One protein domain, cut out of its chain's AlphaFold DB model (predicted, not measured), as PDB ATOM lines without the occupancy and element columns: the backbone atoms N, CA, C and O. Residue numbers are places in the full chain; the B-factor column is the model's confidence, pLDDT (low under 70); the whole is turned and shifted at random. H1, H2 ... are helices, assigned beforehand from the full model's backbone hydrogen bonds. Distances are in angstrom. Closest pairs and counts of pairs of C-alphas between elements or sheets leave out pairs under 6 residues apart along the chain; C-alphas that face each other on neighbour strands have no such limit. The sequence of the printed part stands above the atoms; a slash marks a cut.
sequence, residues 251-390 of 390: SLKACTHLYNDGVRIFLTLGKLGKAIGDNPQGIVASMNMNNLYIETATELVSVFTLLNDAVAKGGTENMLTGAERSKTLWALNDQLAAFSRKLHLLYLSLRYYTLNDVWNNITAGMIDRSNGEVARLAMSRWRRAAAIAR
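What this domain is: This is residues 251 to 390 of the 390 residues of the protein "Membrane protein containing DUF304, prokaryotic transmembrane adjacent region" of human gut metagenome (UniProt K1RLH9). Three long helices, H1, H3 and H4, make an elongated body, with H1 and H3 each packing along H4 but not on each other. At one end a loose head of shorter helices, H2, H5 and H6, continues the long axis, H6 lying crosswise to H4, and residues 365 to 373 stick out. The printed part has 140 residues with six named helices in the order H1 to H6 and no named strand; the class is all helix. The whole is loose, with a radius of gyration of the C-alphas of 20.0 A, and spans 65 by 33 by 24 A.

How they stand to each other: Begin with the hub, H4, residues 322 to 352, which touches four other helices, and take first H1, residues 251 to 278. They touch at a shallow tilt of 18 degrees and run the same way; their closest C-alphas, of Ser 251 and Ser 326, are 4.8 A apart. Next look at H2, residues 281 to 287, which touches H4 at its residues 346 to 352 alone, with the C-alphas of Gly 282 and Leu 350 closest at 4.4 A. H3, residues 292 to 313, forms a helical hairpin with H4: they touch at a shallow tilt of 21 degrees, opposite ways, closest at the C-alphas of Glu 299 and Phe 339, 5.4 A. H1 and H3 are apart. H5, residues 355 to 362, touches H2 at a shallow tilt of 26 degrees, the C-alphas of Ala 285 and Leu 355 being closest at 4.9 A. H6, residues 371 to 389, and H4 only just touch, with 3 pairs of C-alphas within 8 A, the closest being those of Tyr 352 and Ala 385, 6.0 A. H5 and H6 are near each other. In each of the six helices every O i to N i+4 pair is within hydrogen-bond range.

Where its parts are: Find C-alpha 251 at (217.402, 205.688, 226.622); from there H1 runs 40.5 A to C-alpha 278. After the seven residues of H2, H3 runs 31.0 A from Leu 292 to Lys 313. C-alpha 322 at (213.974, 198.719, 225.123) begins H4, the longest helix, which spans 44.7 A. H5 has eight residues, and H6 runs 26.9 A to C-alpha 389 at (232.714, 239.093, 216.856).

The domain as a whole: The C-alphas farthest apart, of Glu 317 and Gly 372, are 67.4 A from each other. The printed part has no cut, and none of its links between helices is long. Look for low confidence, pLDDT under 70, at 19 residues, among them 284 to 290 and 314 to 320; the mean pLDDT of the printed part is 79.9.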
ATOM      1  N   SER A 251     218.474 204.980 227.332       64.69
ATOM      2  CA  SER A 251     217.402 205.688 226.622       64.69
ATOM      3  C   SER A 251     217.164 207.101 227.166       64.69
ATOM      4  O   SER A 251     217.060 208.042 226.385       64.69
ATOM      5  N   LEU A 252     217.176 207.280 228.492       60.12
ATOM      6  CA  LEU A 252     217.048 208.597 229.124       60.12
ATOM      7  C   LEU A 252     218.232 209.503 228.782       60.12
ATOM      8  O   LEU A 252     218.034 210.662 228.423       60.12
ATOM      9  N   LYS A 253     219.457 208.969 228.833       75.25
ATOM     10  CA  LYS A 253     220.662 209.702 228.429       75.25
ATOM     11  C   LYS A 253     220.560 210.174 226.975       75.25
ATOM     12  O   LYS A 253     220.831 211.341 226.702       75.25
ATOM     13  N   ALA A 254     220.144 209.298 226.061       74.44
ATOM     14  CA  ALA A 254     219.975 209.641 224.652       74.44
ATOM     15  C   ALA A 254     218.888 210.713 224.441       74.44
ATOM     16  O   ALA A 254     219.111 211.662 223.695       74.44
ATOM     17  N   CYS A 255     217.758 210.636 225.154       69.12
ATOM     18  CA  CYS A 255     216.721 211.673 225.121       69.12
ATOM     19  C   CYS A 255     217.239 213.044 225.586       69.12
ATOM     20  O   CYS A 255     216.941 214.059 224.957       69.12
ATOM     21  N   THR A 256     218.043 213.089 226.651       79.12
ATOM     22  CA  THR A 256     218.652 214.340 227.133       79.12
ATOM     23  C   THR A 256     219.596 214.948 226.094       79.12
ATOM     24  O   THR A 256     219.582 216.161 225.886       79.12
ATOM     25  N   HIS A 257     220.407 214.126 225.421       78.94
ATOM     26  CA  HIS A 257     221.277 214.616 224.351       78.94
ATOM     27  C   HIS A 257     220.478 215.120 223.145       78.94
ATOM     28  O   HIS A 257     220.738 216.231 222.690       78.94
ATOM     29  N   LEU A 258     219.442 214.392 222.718       81.19
ATOM     30  CA  LEU A 258     218.542 214.830 221.647       81.19
ATOM     31  C   LEU A 258     217.888 216.181 221.943       81.19
ATOM     32  O   LEU A 258     217.837 217.047 221.070       81.19
ATOM     33  N   TYR A 259     217.424 216.386 223.176       82.12
ATOM     34  CA  TYR A 259     216.866 217.668 223.595       82.12
ATOM     35  C   TYR A 259     217.906 218.795 223.507       82.12
ATOM     36  O   TYR A 259     217.649 219.838 222.904       82.12
ATOM     37  N   ASN A 260     219.103 218.574 224.060       84.06
ATOM     38  CA  ASN A 260     220.185 219.560 224.032       84.06
ATOM     39  C   ASN A 260     220.628 219.906 222.600       84.06
ATOM     40  O   ASN A 260     220.853 221.081 222.291       84.06
ATOM     41  N   ASP A 261     220.728 218.910 221.721       83.25
ATOM     42  CA  ASP A 261     221.093 219.109 220.319       83.25
ATOM     43  C   ASP A 261     219.985 219.828 219.542       83.25
ATOM     44  O   ASP A 261     220.280 220.750 218.777       83.25
ATOM     45  N   GLY A 262     218.715 219.511 219.810       82.12
ATOM     46  CA  GLY A 262     217.566 220.222 219.249       82.12
ATOM     47  C   GLY A 262     217.556 221.709 219.616       82.12
ATOM     48  O   GLY A 262     217.430 222.570 218.741       82.12
ATOM     49  N   VAL A 263     217.784 222.039 220.892       85.06
ATOM     50  CA  VAL A 263     217.896 223.437 221.350       85.06
ATOM     51  C   VAL A 263     219.066 224.147 220.665       85.06
ATOM     52  O   VAL A 263     218.926 225.284 220.204       85.06
ATOM     53  N   ARG A 264     220.226 223.488 220.543       85.19
ATOM     54  CA  ARG A 264     221.406 224.055 219.869       85.19
ATOM     55  C   ARG A 264     221.137 224.349 218.392       85.19
ATOM     56  O   ARG A 264     221.552 225.406 217.909       85.19
ATOM     57  N   ILE A 265     220.451 223.450 217.690       86.88
ATOM     58  CA  ILE A 265     220.036 223.642 216.294       86.88
ATOM     59  C   ILE A 265     219.126 224.865 216.188       86.88
ATOM     60  O   ILE A 265     219.410 225.756 215.392       86.88
ATOM     61  N   PHE A 266     218.096 224.966 217.034       85.44
ATOM     62  CA  PHE A 266     217.156 226.090 217.015       85.44
ATOM     63  C   PHE A 266     217.853 227.440 217.245       85.44
ATOM     64  O   PHE A 266     217.661 228.393 216.488       85.44
ATOM     65  N   LEU A 267     218.747 227.508 218.236       86.81
ATOM     66  CA  LEU A 267     219.561 228.699 218.488       86.81
ATOM     67  C   LEU A 267     220.481 229.037 217.307       86.81
ATOM     68  O   LEU A 267     220.685 230.211 216.993       86.81
ATOM     69  N   THR A 268     221.052 228.024 216.655       87.06
ATOM     70  CA  THR A 268     221.931 228.209 215.494       87.06
ATOM     71  C   THR A 268     221.145 228.701 214.280       87.06
ATOM     72  O   THR A 268     221.619 229.611 213.610       87.06
ATOM     73  N   LEU A 269     219.927 228.200 214.049       86.25
ATOM     74  CA  LEU A 269     219.019 228.701 213.009       86.25
ATOM     75  C   LEU A 269     218.629 230.165 213.245       86.25
ATOM     76  O   LEU A 269     218.658 230.963 212.313       86.25
ATOM     77  N   GLY A 270     218.341 230.551 214.490       85.44
ATOM     78  CA  GLY A 270     218.080 231.955 214.823       85.44
ATOM     79  C   GLY A 270     219.281 232.863 214.523       85.44
ATOM     80  O   GLY A 270     219.136 233.932 213.928       85.44
ATOM     81  N   LYS A 271     220.497 232.417 214.871       86.69
ATOM     82  CA  LYS A 271     221.743 233.139 214.557       86.69
ATOM     83  C   LYS A 271     222.040 233.180 213.058       86.69
ATOM     84  O   LYS A 271     222.545 234.190 212.579       86.69
ATOM     85  N   LEU A 272     221.722 232.111 212.333       86.50
ATOM     86  CA  LEU A 272     221.830 232.017 210.878       86.50
ATOM     87  C   LEU A 272     220.936 233.058 210.200       86.50
ATOM     88  O   LEU A 272     221.420 233.815 209.365       86.50
ATOM     89  N   GLY A 273     219.669 233.157 210.615       83.06
ATOM     90  CA  GLY A 273     218.737 234.163 210.103       83.06
ATOM     91  C   GLY A 273     219.234 235.593 210.327       83.06
ATOM     92  O   GLY A 273     219.191 236.412 209.413       83.06
ATOM     93  N   LYS A 274     219.798 235.878 211.508       85.44
ATOM     94  CA  LYS A 274     220.420 237.179 211.790       85.44
ATOM     95  C   LYS A 274     221.657 237.437 210.914       85.44
ATOM     96  O   LYS A 274     221.785 238.510 210.339       85.44
ATOM     97  N   ALA A 275     222.528 236.438 210.754       83.56
ATOM     98  CA  ALA A 275     223.732 236.546 209.929       83.56
ATOM     99  C   ALA A 275     223.426 236.800 208.442       83.56
ATOM    100  O   ALA A 275     224.167 237.527 207.788       83.56
ATOM    101  N   ILE A 276     222.328 236.240 207.924       81.94
ATOM    102  CA  ILE A 276     221.840 236.494 206.559       81.94
ATOM    103  C   ILE A 276     221.471 237.973 206.370       81.94
ATOM    104  O   ILE A 276     221.783 238.546 205.329       81.94
ATOM    105  N   GLY A 277     220.841 238.592 207.373       80.81
ATOM    106  CA  GLY A 277     220.523 240.023 207.354       80.81
ATOM    107  C   GLY A 277     221.761 240.916 207.469       80.81
ATOM    108  O   GLY A 277     221.866 241.908 206.751       80.81
ATOM    109  N   ASP A 278     222.712 240.542 208.328       82.81
ATOM    110  CA  ASP A 278     223.914 241.340 208.610       82.81
ATOM    111  C   ASP A 278     224.976 241.255 207.488       82.81
ATOM    112  O   ASP A 278     225.717 242.213 207.262       82.81
ATOM    113  N   ASN A 279     225.070 240.127 206.768       79.81
ATOM    114  CA  ASN A 279     226.024 239.919 205.671       79.81
ATOM    115  C   ASN A 279     225.373 239.227 204.450       79.81
ATOM    116  O   ASN A 279     225.598 238.036 204.210       79.81
ATOM    117  N   PRO A 280     224.627 239.967 203.608       76.56
ATOM    118  CA  PRO A 280     223.976 239.399 202.424       76.56
ATOM    119  C   PRO A 280     224.974 238.874 201.376       76.56
ATOM    120  O   PRO A 280     224.667 237.944 200.630       76.56
ATOM    121  N   GLN A 281     226.203 239.407 201.343       76.31
ATOM    122  CA  GLN A 281     227.265 238.915 200.454       76.31
ATOM    123  C   GLN A 281     227.798 237.536 200.875       76.31
ATOM    124  O   GLN A 281     228.301 236.788 200.033       76.31
ATOM    125  N   GLY A 282     227.657 237.172 202.154       75.81
ATOM    126  CA  GLY A 282     228.057 235.876 202.698       75.81
ATOM    127  C   GLY A 282     227.301 234.700 202.078       75.81
ATOM    128  O   GLY A 282     227.856 233.605 201.982       75.81
ATOM    129  N   ILE A 283     226.071 234.916 201.596       75.00
ATOM    130  CA  ILE A 283     225.228 233.881 200.967       75.00
ATOM    131  C   ILE A 283     225.860 233.407 199.662       75.00
ATOM    132  O   ILE A 283     226.156 232.228 199.491       75.00
ATOM    133  N   VAL A 284     226.146 234.348 198.763       69.75
ATOM    134  CA  VAL A 284     226.772 234.055 197.469       69.75
ATOM    135  C   VAL A 284     228.213 233.589 197.667       69.75
ATOM    136  O   VAL A 284     228.672 232.674 196.986       69.75
ATOM    137  N   ALA A 285     228.918 234.161 198.651       68.88
ATOM    138  CA  ALA A 285     230.285 233.765 198.955       68.88
ATOM    139  C   ALA A 285     230.385 232.305 199.441       68.88
ATOM    140  O   ALA A 285     231.290 231.564 199.064       68.88
ATOM    141  N   SER A 286     229.426 231.851 200.240       66.50
ATOM    142  CA  SER A 286     229.382 230.462 200.705       66.50
ATOM    143  C   SER A 286     228.849 229.484 199.647       66.50
ATOM    144  O   SER A 286     229.083 228.287 199.771       66.50
ATOM    145  N   MET A 287     228.173 229.963 198.595       65.12
ATOM    146  CA  MET A 287     227.570 229.124 197.548       65.12
ATOM    147  C   MET A 287     228.608 228.508 196.595       65.12
ATOM    148  O   MET A 287     228.455 227.369 196.168       65.12
ATOM    149  N   ASN A 288     229.688 229.241 196.297       57.91
ATOM    150  CA  ASN A 288     230.772 228.768 195.424       57.91
ATOM    151  C   ASN A 288     231.810 227.906 196.178       57.91
ATOM    152  O   ASN A 288     232.610 227.191 195.580       57.91
ATOM    153  N   MET A 289     231.800 227.947 197.514       56.44
ATOM    154  CA  MET A 289     232.644 227.107 198.363       56.44
ATOM    155  C   MET A 289     231.904 225.821 198.743       56.44
ATOM    156  O   MET A 289     231.364 225.700 199.835       56.44
ATOM    157  N   ASN A 290     231.931 224.877 197.800       56.44
ATOM    158  CA  ASN A 290     231.853 223.424 197.970       56.44
ATOM    159  C   ASN A 290     230.791 222.881 198.944       56.44
ATOM    160  O   ASN A 290     230.977 222.935 200.154       56.44
ATOM    161  N   ASN A 291     229.754 222.251 198.384       70.62
ATOM    162  CA  ASN A 291     228.880 221.232 198.981       70.62
ATOM    163  C   ASN A 291     228.188 221.536 200.328       70.62
ATOM    164  O   ASN A 291     227.278 220.810 200.682       70.62
ATOM    165  N   LEU A 292     228.516 222.590 201.081       78.62
ATOM    166  CA  LEU A 292     228.078 222.765 202.470       78.62
ATOM    167  C   LEU A 292     226.566 222.979 202.590       78.62
ATOM    168  O   LEU A 292     225.946 222.460 203.514       78.62
ATOM    169  N   TYR A 293     225.961 223.700 201.643       76.75
ATOM    170  CA  TYR A 293     224.505 223.845 201.559       76.75
ATOM    171  C   TYR A 293     223.817 222.512 201.260       76.75
ATOM    172  O   TYR A 293     222.851 222.156 201.930       76.75
ATOM    173  N   ILE A 294     224.342 221.765 200.287       79.62
ATOM    174  CA  ILE A 294     223.793 220.473 199.865       79.62
ATOM    175  C   ILE A 294     224.007 219.411 200.943       79.62
ATOM    176  O   ILE A 294     223.078 218.680 201.254       79.62
ATOM    177  N   GLU A 295     225.169 219.370 201.589       82.88
ATOM    178  CA  GLU A 295     225.470 218.511 202.734       82.88
ATOM    179  C   GLU A 295     224.567 218.845 203.915       82.88
ATOM    180  O   GLU A 295     223.957 217.946 204.472       82.88
ATOM    181  N   THR A 296     224.410 220.123 204.273       83.50
ATOM    182  CA  THR A 296     223.521 220.512 205.381       83.50
ATOM    183  C   THR A 296     222.067 220.130 205.082       83.50
ATOM    184  O   THR A 296     221.370 219.642 205.971       83.50
ATOM    185  N   ALA A 297     221.610 220.291 203.836       83.06
ATOM    186  CA  ALA A 297     220.281 219.856 203.405       83.06
ATOM    187  C   ALA A 297     220.139 218.324 203.390       83.06
ATOM    188  O   ALA A 297     219.118 217.796 203.819       83.06
ATOM    189  N   THR A 298     221.167 217.603 202.947       85.31
ATOM    190  CA  THR A 298     221.181 216.133 202.906       85.31
ATOM    191  C   THR A 298     221.172 215.548 204.317       85.31
ATOM    192  O   THR A 298     220.406 214.630 204.591       85.31
ATOM    193  N   GLU A 299     221.948 216.120 205.239       86.94
ATOM    194  CA  GLU A 299     221.954 215.753 206.661       86.94
ATOM    195  C   GLU A 299     220.598 216.039 207.320       86.94
ATOM    196  O   GLU A 299     220.098 215.218 208.085       86.94
ATOM    197  N   LEU A 300     219.939 217.154 206.977       85.38
ATOM    198  CA  LEU A 300     218.579 217.440 207.444       85.38
ATOM    199  C   LEU A 300     217.575 216.386 206.957       85.38
ATOM    200  O   LEU A 300     216.757 215.905 207.740       85.38
ATOM    201  N   VAL A 301     217.640 216.021 205.674       84.44
ATOM    202  CA  VAL A 301     216.776 214.985 205.094       84.44
ATOM    203  C   VAL A 301     217.055 213.628 205.740       84.44
ATOM    204  O   VAL A 301     216.104 212.941 206.094       84.44
ATOM    205  N   SER A 302     218.323 213.272 205.967       86.94
ATOM    206  CA  SER A 302     218.733 212.049 206.674       86.94
ATOM    207  C   SER A 302     218.169 211.988 208.098       86.94
ATOM    208  O   SER A 302     217.578 210.988 208.504       86.94
ATOM    209  N   VAL A 303     218.279 213.084 208.858       87.44
ATOM    210  CA  VAL A 303     217.696 213.179 210.204       87.44
ATOM    211  C   VAL A 303     216.174 213.025 210.148       87.44
ATOM    212  O   VAL A 303     215.598 212.303 210.961       87.44
ATOM    213  N   PHE A 304     215.515 213.671 209.183       83.62
ATOM    214  CA  PHE A 304     214.062 213.620 209.033       83.62
ATOM    215  C   PHE A 304     213.550 212.228 208.648       83.62
ATOM    216  O   PHE A 304     212.580 211.749 209.238       83.62
ATOM    217  N   THR A 305     214.193 211.553 207.692       86.38
ATOM    218  CA  THR A 305     213.818 210.189 207.297       86.38
ATOM    219  C   THR A 305     214.025 209.216 208.448       86.38
ATOM    220  O   THR A 305     213.124 208.439 208.747       86.38
ATOM    221  N   LEU A 306     215.147 209.313 209.166       86.88
ATOM    222  CA  LEU A 306     215.434 208.440 210.302       86.88
ATOM    223  C   LEU A 306     214.458 208.670 211.469       86.88
ATOM    224  O   LEU A 306     214.069 207.718 212.147       86.88
ATOM    225  N   LEU A 307     214.014 209.913 211.678       83.31
ATOM    226  CA  LEU A 307     212.994 210.245 212.671       83.31
ATOM    227  C   LEU A 307     211.615 209.703 212.273       83.31
ATOM    228  O   LEU A 307     210.952 209.088 213.105       83.31
ATOM    229  N   ASN A 308     211.211 209.852 211.010       81.44
ATOM    230  CA  ASN A 308     209.964 209.267 210.505       81.44
ATOM    231  C   ASN A 308     209.974 207.739 210.576       81.44
ATOM    232  O   ASN A 308     208.992 207.147 211.014       81.44
ATOM    233  N   ASP A 309     211.090 207.101 210.225       84.44
ATOM    234  CA  ASP A 309     211.257 205.653 210.340       84.44
ATOM    235  C   ASP A 309     211.171 205.187 211.796       84.44
ATOM    236  O   ASP A 309     210.571 204.149 212.084       84.44
ATOM    237  N   ALA A 310     211.755 205.941 212.733       80.38
ATOM    238  CA  ALA A 310     211.667 205.640 214.158       80.38
ATOM    239  C   ALA A 310     210.225 205.768 214.680       80.38
ATOM    240  O   ALA A 310     209.771 204.907 215.437       80.38
ATOM    241  N   VAL A 311     209.490 206.797 214.246       76.12
ATOM    242  CA  VAL A 311     208.079 207.013 214.603       76.12
ATOM    243  C   VAL A 311     207.182 205.932 213.997       76.12
ATOM    244  O   VAL A 311     206.356 205.363 214.706       76.12
ATOM    245  N   ALA A 312     207.382 205.585 212.724       77.75
ATOM    246  CA  ALA A 312     206.628 204.536 212.043       77.75
ATOM    247  C   ALA A 312     206.849 203.159 212.690       77.75
ATOM    248  O   ALA A 312     205.902 202.398 212.879       77.75
ATOM    249  N   LYS A 313     208.090 202.847 213.093       74.25
ATOM    250  CA  LYS A 313     208.421 201.584 213.775       74.25
ATOM    251  C   LYS A 313     207.919 201.510 215.216       74.25
ATOM    252  O   LYS A 313     207.724 200.402 215.703       74.25
ATOM    253  N   GLY A 314     207.752 202.648 215.890       63.69
ATOM    254  CA  GLY A 314     207.271 202.749 217.273       63.69
ATOM    255  C   GLY A 314     205.780 203.067 217.414       63.69
ATOM    256  O   GLY A 314     205.367 203.484 218.496       63.69
ATOM    257  N   GLY A 315     205.001 202.940 216.333       65.62
ATOM    258  CA  GLY A 315     203.572 203.253 216.293       65.62
ATOM    259  C   GLY A 315     202.707 202.316 217.148       65.62
ATOM    260  O   GLY A 315     203.184 201.353 217.744       65.62
ATOM    261  N   THR A 316     201.398 202.573 217.191       56.97
ATOM    262  CA  THR A 316     200.437 201.841 218.043       56.97
ATOM    263  C   THR A 316     200.335 200.343 217.739       56.97
ATOM    264  O   THR A 316     199.874 199.587 218.590       56.97
ATOM    265  N   GLU A 317     200.783 199.908 216.559       55.28
ATOM    266  CA  GLU A 317     200.756 198.509 216.124       55.28
ATOM    267  C   GLU A 317     202.039 197.730 216.459       55.28
ATOM    268  O   GLU A 317     201.996 196.503 216.524       55.28
ATOM    269  N   ASN A 318     203.176 198.404 216.701       60.88
ATOM    270  CA  ASN A 318     204.464 197.740 216.921       60.88
ATOM    271  C   ASN A 318     205.245 198.367 218.084       60.88
ATOM    272  O   ASN A 318     205.842 199.439 217.979       60.88
ATOM    273  N   MET A 319     205.256 197.672 219.221       65.12
ATOM    274  CA  MET A 319     205.951 198.150 220.410       65.12
ATOM    275  C   MET A 319     207.435 197.780 220.351       65.12
ATOM    276  O   MET A 319     207.811 196.635 220.588       65.12
ATOM    277  N   LEU A 320     208.283 198.777 220.087       68.00
ATOM    278  CA  LEU A 320     209.740 198.629 220.128       68.00
ATOM    279  C   LEU A 320     210.209 198.117 221.494       68.00
ATOM    280  O   LEU A 320     209.842 198.671 222.540       68.00
ATOM    281  N   THR A 321     211.097 197.124 221.479       74.88
ATOM    282  CA  THR A 321     211.785 196.668 222.691       74.88
ATOM    283  C   THR A 321     212.723 197.761 223.229       74.88
ATOM    284  O   THR A 321     213.165 198.651 222.498       74.88
ATOM    285  N   GLY A 322     213.077 197.715 224.520       68.62
ATOM    286  CA  GLY A 322     213.974 198.719 225.123       68.62
ATOM    287  C   GLY A 322     215.356 198.804 224.449       68.62
ATOM    288  O   GLY A 322     215.927 199.889 224.308       68.62
ATOM    289  N   ALA A 323     215.876 197.674 223.966       71.69
ATOM    290  CA  ALA A 323     217.128 197.614 223.212       71.69
ATOM    291  C   ALA A 323     217.008 198.271 221.825       71.69
ATOM    292  O   ALA A 323     217.871 199.053 221.434       71.69
ATOM    293  N   GLU A 324     215.923 198.010 221.097       75.00
ATOM    294  CA  GLU A 324     215.681 198.635 219.791       75.00
ATOM    295  C   GLU A 324     215.465 200.141 219.927       75.00
ATOM    296  O   GLU A 324     216.067 200.910 219.181       75.00
ATOM    297  N   ARG A 325     214.701 200.571 220.940       73.12
ATOM    298  CA  ARG A 325     214.453 201.989 221.232       73.12
ATOM    299  C   ARG A 325     215.736 202.743 221.576       73.12
ATOM    300  O   ARG A 325     215.960 203.842 221.079       73.12
ATOM    301  N   SER A 326     216.591 202.173 222.425       79.69
ATOM    302  CA  SER A 326     217.874 202.808 222.753       79.69
ATOM    303  C   SER A 326     218.775 202.914 221.521       79.69
ATOM    304  O   SER A 326     219.327 203.981 221.270       79.69
ATOM    305  N   LYS A 327     218.860 201.864 220.696       82.62
ATOM    306  CA  LYS A 327     219.637 201.889 219.450       82.62
ATOM    307  C   LYS A 327     219.140 202.959 218.472       82.62
ATOM    308  O   LYS A 327     219.959 203.679 217.907       82.62
ATOM    309  N   THR A 328     217.825 203.091 218.283       83.06
ATOM    310  CA  THR A 328     217.258 204.130 217.408       83.06
ATOM    311  C   THR A 328     217.515 205.536 217.945       83.06
ATOM    312  O   THR A 328     217.844 206.426 217.168       83.06
ATOM    313  N   LEU A 329     217.428 205.739 219.266       82.75
ATOM    314  CA  LEU A 329     217.722 207.034 219.892       82.75
ATOM    315  C   LEU A 329     219.197 207.434 219.742       82.75
ATOM    316  O   LEU A 329     219.482 208.596 219.475       82.75
ATOM    317  N   TRP A 330     220.130 206.485 219.862       83.81
ATOM    318  CA  TRP A 330     221.553 206.746 219.622       83.81
ATOM    319  C   TRP A 330     221.850 207.073 218.156       83.81
ATOM    320  O   TRP A 330     222.580 208.021 217.884       83.81
ATOM    321  N   ALA A 331     221.237 206.355 217.212       87.00
ATOM    322  CA  ALA A 331     221.376 206.663 215.788       87.00
ATOM    323  C   ALA A 331     220.846 208.068 215.446       87.00
ATOM    324  O   ALA A 331     221.493 208.806 214.705       87.00
ATOM    325  N   LEU A 332     219.702 208.458 216.026       86.06
ATOM    326  CA  LEU A 332     219.171 209.819 215.912       86.06
ATOM    327  C   LEU A 332     220.149 210.848 216.476       86.06
ATOM    328  O   LEU A 332     220.424 211.846 215.818       86.06
ATOM    329  N   ASN A 333     220.683 210.602 217.671       87.94
ATOM    330  CA  ASN A 333     221.628 211.501 218.320       87.94
ATOM    331  C   ASN A 333     222.868 211.769 217.449       87.94
ATOM    332  O   ASN A 333     223.246 212.921 217.253       87.94
ATOM    333  N   ASP A 334     223.470 210.725 216.880       88.06
ATOM    334  CA  ASP A 334     224.674 210.867 216.053       88.06
ATOM    335  C   ASP A 334     224.413 211.691 214.782       88.06
ATOM    336  O   ASP A 334     225.215 212.561 214.425       88.06
ATOM    337  N   GLN A 335     223.271 211.463 214.126       87.06
ATOM    338  CA  GLN A 335     222.859 212.212 212.934       87.06
ATOM    339  C   GLN A 335     222.498 213.667 213.274       87.06
ATOM    340  O   GLN A 335     222.931 214.587 212.581       87.06
ATOM    341  N   LEU A 336     221.787 213.917 214.382       86.38
ATOM    342  CA  LEU A 336     221.511 215.281 214.850       86.38
ATOM    343  C   LEU A 336     222.796 216.039 215.192       86.38
ATOM    344  O   LEU A 336     222.919 217.217 214.853       86.38
ATOM    345  N   ALA A 337     223.772 215.384 215.816       87.25
ATOM    346  CA  ALA A 337     225.064 215.989 216.115       87.25
ATOM    347  C   ALA A 337     225.865 216.301 214.835       87.25
ATOM    348  O   ALA A 337     226.566 217.319 214.766       87.25
ATOM    349  N   ALA A 338     225.783 215.454 213.804       87.75
ATOM    350  CA  ALA A 338     226.374 215.722 212.490       87.75
ATOM    351  C   ALA A 338     225.713 216.933 211.814       87.75
ATOM    352  O   ALA A 338     226.409 217.895 211.468       87.75
ATOM    353  N   PHE A 339     224.381 216.940 211.743       88.88
ATOM    354  CA  PHE A 339     223.605 218.053 211.206       88.88
ATOM    355  C   PHE A 339     223.883 219.366 211.951       88.88
ATOM    356  O   PHE A 339     224.203 220.375 211.331       88.88
ATOM    357  N   SER A 340     223.859 219.348 213.286       88.69
ATOM    358  CA  SER A 340     224.135 220.511 214.137       88.69
ATOM    359  C   SER A 340     225.513 221.119 213.858       88.69
ATOM    360  O   SER A 340     225.646 222.338 213.722       88.69
ATOM    361  N   ARG A 341     226.548 220.281 213.686       88.00
ATOM    362  CA  ARG A 341     227.899 220.738 213.313       88.00
ATOM    363  C   ARG A 341     227.925 221.383 211.928       88.00
ATOM    364  O   ARG A 341     228.506 222.458 211.786       88.00
ATOM    365  N   LYS A 342     227.300 220.762 210.924       88.50
ATOM    366  CA  LYS A 342     227.242 221.295 209.549       88.50
ATOM    367  C   LYS A 342     226.472 222.609 209.486       88.50
ATOM    368  O   LYS A 342     226.962 223.579 208.914       88.50
ATOM    369  N   LEU A 343     225.348 222.685 210.187       88.12
ATOM    370  CA  LEU A 343     224.553 223.897 210.320       88.12
ATOM    371  C   LEU A 343     225.333 225.024 211.010       88.12
ATOM    372  O   LEU A 343     225.260 226.181 210.599       88.12
ATOM    373  N   HIS A 344     226.114 224.700 212.041       88.06
ATOM    374  CA  HIS A 344     226.968 225.679 212.705       88.06
ATOM    375  C   HIS A 344     228.090 226.188 211.792       88.06
ATOM    376  O   HIS A 344     228.366 227.386 211.768       88.06
ATOM    377  N   LEU A 345     228.708 225.300 211.009       87.25
ATOM    378  CA  LEU A 345     229.698 225.678 209.999       87.25
ATOM    379  C   LEU A 345     229.089 226.569 208.915       87.25
ATOM    380  O   LEU A 345     229.712 227.552 208.526       87.25
ATOM    381  N   LEU A 346     227.865 226.266 208.479       86.69
ATOM    382  CA  LEU A 346     227.120 227.089 207.530       86.69
ATOM    383  C   LEU A 346     226.844 228.486 208.098       86.69
ATOM    384  O   LEU A 346     227.052 229.493 207.429       86.69
ATOM    385  N   TYR A 347     226.447 228.566 209.365       86.19
ATOM    386  CA  TYR A 347     226.287 229.841 210.057       86.19
ATOM    387  C   TYR A 347     227.591 230.654 210.102       86.19
ATOM    388  O   TYR A 347     227.584 231.850 209.805       86.19
ATOM    389  N   LEU A 348     228.716 230.026 210.453       84.19
ATOM    390  CA  LEU A 348     230.012 230.705 210.493       84.19
ATOM    391  C   LEU A 348     230.462 231.151 209.100       84.19
ATOM    392  O   LEU A 348     231.016 232.244 208.966       84.19
ATOM    393  N   SER A 349     230.212 230.335 208.071       83.00
ATOM    394  CA  SER A 349     230.581 230.681 206.702       83.00
ATOM    395  C   SER A 349     229.809 231.914 206.230       83.00
ATOM    396  O   SER A 349     230.421 232.894 205.815       83.00
ATOM    397  N   LEU A 350     228.491 231.927 206.422       83.00
ATOM    398  CA  LEU A 350     227.623 233.063 206.112       83.00
ATOM    399  C   LEU A 350     228.009 234.333 206.874       83.00
ATOM    400  O   LEU A 350     228.034 235.421 206.304       83.00
ATOM    401  N   ARG A 351     228.353 234.205 208.158       83.75
ATOM    402  CA  ARG A 351     228.686 235.363 208.992       83.75
ATOM    403  C   ARG A 351     230.010 236.023 208.599       83.75
ATOM    404  O   ARG A 351     230.092 237.246 208.634       83.75
ATOM    405  N   TYR A 352     231.040 235.247 208.261       81.56
ATOM    406  CA  TYR A 352     232.409 235.775 208.147       81.56
ATOM    407  C   TYR A 352     232.987 235.798 206.728       81.56
ATOM    408  O   TYR A 352     233.935 236.549 206.486       81.56
ATOM    409  N   TYR A 353     232.464 235.003 205.789       81.88
ATOM    410  CA  TYR A 353     233.015 234.967 204.436       81.88
ATOM    411  C   TYR A 353     232.536 236.133 203.581       81.88
ATOM    412  O   TYR A 353     231.402 236.605 203.668       81.88
ATOM    413  N   THR A 354     233.435 236.561 202.701       82.12
ATOM    414  CA  THR A 354     233.188 237.586 201.687       82.12
ATOM    415  C   THR A 354     233.581 237.067 200.310       82.12
ATOM    416  O   THR A 354     234.348 236.109 200.195       82.12
ATOM    417  N   LEU A 355     233.121 237.730 199.250       80.44
ATOM    418  CA  LEU A 355     233.483 237.376 197.872       80.44
ATOM    419  C   LEU A 355     234.999 237.433 197.619       80.44
ATOM    420  O   LEU A 355     235.525 236.637 196.847       80.44
ATOM    421  N   ASN A 356     235.724 238.303 198.330       81.69
ATOM    422  CA  ASN A 356     237.185 238.349 198.266       81.69
ATOM    423  C   ASN A 356     237.814 237.060 198.828       81.69
ATOM    424  O   ASN A 356     238.812 236.558 198.319       81.69
ATOM    425  N   ASP A 357     237.217 236.465 199.863       79.31
ATOM    426  CA  ASP A 357     237.714 235.209 200.426       79.31
ATOM    427  C   ASP A 357     237.519 234.025 199.478       79.31
ATOM    428  O   ASP A 357     238.394 233.163 199.398       79.31
ATOM    429  N   VAL A 358     236.421 234.041 198.723       76.25
ATOM    430  CA  VAL A 358     236.107 233.071 197.666       76.25
ATOM    431  C   VAL A 358     237.065 233.212 196.500       76.25
ATOM    432  O   VAL A 358     237.677 232.228 196.091       76.25
ATOM    433  N   TRP A 359     237.250 234.439 196.013       79.62
ATOM    434  CA  TRP A 359     238.198 234.734 194.945       79.62
ATOM    435  C   TRP A 359     239.604 234.249 195.306       79.62
ATOM    436  O   TRP A 359     240.262 233.572 194.518       79.62
ATOM    437  N   ASN A 360     240.032 234.509 196.544       80.44
ATOM    438  CA  ASN A 360     241.324 234.064 197.056       80.44
ATOM    439  C   ASN A 360     241.464 232.548 197.208       80.44
ATOM    440  O   ASN A 360     242.599 232.078 197.227       80.44
ATOM    441  N   ASN A 361     240.360 231.817 197.360       79.38
ATOM    442  CA  ASN A 361     240.349 230.359 197.445       79.38
ATOM    443  C   ASN A 361     240.394 229.715 196.048       79.38
ATOM    444  O   ASN A 361     241.182 228.811 195.819       79.38
ATOM    445  N   ILE A 362     239.621 230.232 195.089       77.69
ATOM    446  CA  ILE A 362     239.598 229.740 193.695       77.69
ATOM    447  C   ILE A 362     240.949 229.949 193.015       77.69
ATOM    448  O   ILE A 362     241.420 229.101 192.270       77.69
ATOM    449  N   THR A 363     241.591 231.080 193.298       78.19
ATOM    450  CA  THR A 363     242.899 231.410 192.723       78.19
ATOM    451  C   THR A 363     244.073 230.770 193.472       78.19
ATOM    452  O   THR A 363     245.214 230.887 193.018       78.19
ATOM    453  N   ALA A 364     243.830 230.082 194.596       71.50
ATOM    454  CA  ALA A 364     244.872 229.369 195.327       71.50
ATOM    455  C   ALA A 364     245.362 228.178 194.486       71.50
ATOM    456  O   ALA A 364     244.633 227.216 194.274       71.50
ATOM    457  N   GLY A 365     246.593 228.267 193.975       74.31
ATOM    458  CA  GLY A 365     247.173 227.276 193.059       74.31
ATOM    459  C   GLY A 365     247.061 227.634 191.571       74.31
ATOM    460  O   GLY A 365     247.724 227.005 190.759       74.31
ATOM    461  N   MET A 366     246.284 228.664 191.213       82.00
ATOM    462  CA  MET A 366     246.322 229.274 189.871       82.00
ATOM    463  C   MET A 366     247.315 230.440 189.797       82.00
ATOM    464  O   MET A 366     247.766 230.805 188.716       82.00
ATOM    465  N   ILE A 367     247.611 231.052 190.945       80.56
ATOM    466  CA  ILE A 367     248.523 232.186 191.084       80.56
ATOM    467  C   ILE A 367     249.564 231.819 192.143       80.56
ATOM    468  O   ILE A 367     249.197 231.506 193.281       80.56
ATOM    469  N   ASP A 368     250.847 231.900 191.788       79.00
ATOM    470  CA  ASP A 368     251.947 231.743 192.741       79.00
ATOM    471  C   ASP A 368     252.005 232.963 193.665       79.00
ATOM    472  O   ASP A 368     252.391 234.065 193.271       79.00
ATOM    473  N   ARG A 369     251.582 232.772 194.917       81.31
ATOM    474  CA  ARG A 369     251.564 233.820 195.943       81.31
ATOM    475  C   ARG A 369     252.777 233.709 196.844       81.31
ATOM    476  O   ARG A 369     253.122 232.629 197.314       81.31
ATOM    477  N   SER A 370     253.375 234.851 197.171       87.38
ATOM    478  CA  SER A 370     254.452 234.891 198.161       87.38
ATOM    479  C   SER A 370     253.919 234.586 199.571       87.38
ATOM    480  O   SER A 370     252.813 234.995 199.938       87.38
ATOM    481  N   ASN A 371     254.730 233.937 200.413       86.38
ATOM    482  CA  ASN A 371     254.356 233.634 201.803       86.38
ATOM    483  C   ASN A 371     253.946 234.892 202.600       86.38
ATOM    484  O   ASN A 371     253.059 234.831 203.451       86.38
ATOM    485  N   GLY A 372     254.549 236.050 202.300       88.12
ATOM    486  CA  GLY A 372     254.194 237.328 202.927       88.12
ATOM    487  C   GLY A 372     252.805 237.841 202.534       88.12
ATOM    488  O   GLY A 372     252.097 238.420 203.360       88.12
ATOM    489  N   GLU A 373     252.378 237.599 201.296       85.56
ATOM    490  CA  GLU A 373     251.037 237.941 200.817       85.56
ATOM    491  C   GLU A 373     249.973 237.046 201.461       85.56
ATOM    492  O   GLU A 373     248.965 237.544 201.964       85.56
ATOM    493  N   VAL A 374     250.247 235.741 201.564       85.50
ATOM    494  CA  VAL A 374     249.389 234.786 202.284       85.50
ATOM    495  C   VAL A 374     249.243 235.182 203.758       85.50
ATOM    496  O   VAL A 374     248.127 235.203 204.283       85.50
ATOM    497  N   ALA A 375     250.339 235.581 204.415       88.38
ATOM    498  CA  ALA A 375     250.313 236.049 205.800       88.38
ATOM    499  C   ALA A 375     249.469 237.327 205.979       88.38
ATOM    500  O   ALA A 375     248.682 237.423 206.925       88.38
ATOM    501  N   ARG A 376     249.564 238.295 205.054       88.06
ATOM    502  CA  ARG A 376     248.725 239.510 205.077       88.06
ATOM    503  C   ARG A 376     247.250 239.201 204.837       88.06
ATOM    504  O   ARG A 376     246.400 239.742 205.546       88.06
ATOM    505  N   LEU A 377     246.937 238.314 203.894       85.88
ATOM    506  CA  LEU A 377     245.567 237.865 203.636       85.88
ATOM    507  C   LEU A 377     244.967 237.193 204.877       85.88
ATOM    508  O   LEU A 377     243.866 237.559 205.295       85.88
ATOM    509  N   ALA A 378     245.710 236.296 205.529       85.50
ATOM    510  CA  ALA A 378     245.293 235.660 206.777       85.50
ATOM    511  C   ALA A 378     245.078 236.681 207.913       85.50
ATOM    512  O   ALA A 378     244.041 236.656 208.577       85.50
ATOM    513  N   MET A 379     245.998 237.638 208.087       89.19
ATOM    514  CA  MET A 379     245.859 238.706 209.084       89.19
ATOM    515  C   MET A 379     244.627 239.589 208.817       89.19
ATOM    516  O   MET A 379     243.915 239.958 209.752       89.19
ATOM    517  N   SER A 380     244.334 239.902 207.552       86.56
ATOM    518  CA  SER A 380     243.154 240.692 207.171       86.56
ATOM    519  C   SER A 380     241.837 239.957 207.452       86.56
ATOM    520  O   SER A 380     240.886 240.566 207.948       86.56
ATOM    521  N   ARG A 381     241.787 238.641 207.200       84.00
ATOM    522  CA  ARG A 381     240.652 237.771 207.549       84.00
ATOM    523  C   ARG A 381     240.419 237.763 209.054       84.00
ATOM    524  O   ARG A 381     239.292 237.962 209.498       84.00
ATOM    525  N   TRP A 382     241.489 237.604 209.831       86.38
ATOM    526  CA  TRP A 382     241.413 237.585 211.288       86.38
ATOM    527  C   TRP A 382     240.903 238.913 211.866       86.38
ATOM    528  O   TRP A 382     239.993 238.909 212.692       86.38
ATOM    529  N   ARG A 383     241.403 240.058 211.374       86.56
ATOM    530  CA  ARG A 383     240.922 241.389 211.793       86.56
ATOM    531  C   ARG A 383     239.437 241.607 211.487       86.56
ATOM    532  O   ARG A 383     238.723 242.133 212.335       86.56
ATOM    533  N   ARG A 384     238.963 241.184 210.308       84.00
ATOM    534  CA  ARG A 384     237.537 241.267 209.942       84.00
ATOM    535  C   ARG A 384     236.667 240.387 210.835       84.00
ATOM    536  O   ARG A 384     235.659 240.859 211.348       84.00
ATOM    537  N   ALA A 385     237.080 239.142 211.073       81.81
ATOM    538  CA  ALA A 385     236.361 238.239 211.967       81.81
ATOM    539  C   ALA A 385     236.292 238.790 213.403       81.81
ATOM    540  O   ALA A 385     235.230 238.762 214.017       81.81
ATOM    541  N   ALA A 386     237.390 239.363 213.909       83.75
ATOM    542  CA  ALA A 386     237.439 239.986 215.230       83.75
ATOM    543  C   ALA A 386     236.524 241.220 215.350       83.75
ATOM    544  O   ALA A 386     235.909 241.420 216.394       83.75
ATOM    545  N   ALA A 387     236.399 242.024 214.289       79.25
ATOM    546  CA  ALA A 387     235.514 243.191 214.271       79.25
ATOM    547  C   ALA A 387     234.025 242.809 214.311       79.25
ATOM    548  O   ALA A 387     233.239 243.504 214.940       79.25
ATOM    549  N   ILE A 388     233.655 241.694 213.672       72.69
ATOM    550  CA  ILE A 388     232.278 241.176 213.620       72.69
ATOM    551  C   ILE A 388     231.917 240.378 214.889       72.69
ATOM    552  O   ILE A 388     230.738 240.162 215.165       72.69
ATOM    553  N   ALA A 389     232.909 239.877 215.632       70.81
ATOM    554  CA  ALA A 389     232.714 239.093 216.856       70.81
ATOM    555  C   ALA A 389     232.519 239.942 218.129       70.81
ATOM    556  O   ALA A 389     232.071 239.392 219.137       70.81
ATOM    557  N   ARG A 390     232.869 241.234 218.081       57.41
ATOM    558  CA  ARG A 390     232.493 242.244 219.084       57.41
ATOM    559  C   ARG A 390     231.004 242.553 218.997       57.41
ATOM    560  O   ARG A 390     230.437 242.840 220.071       57.41
TER     561      ARG A 390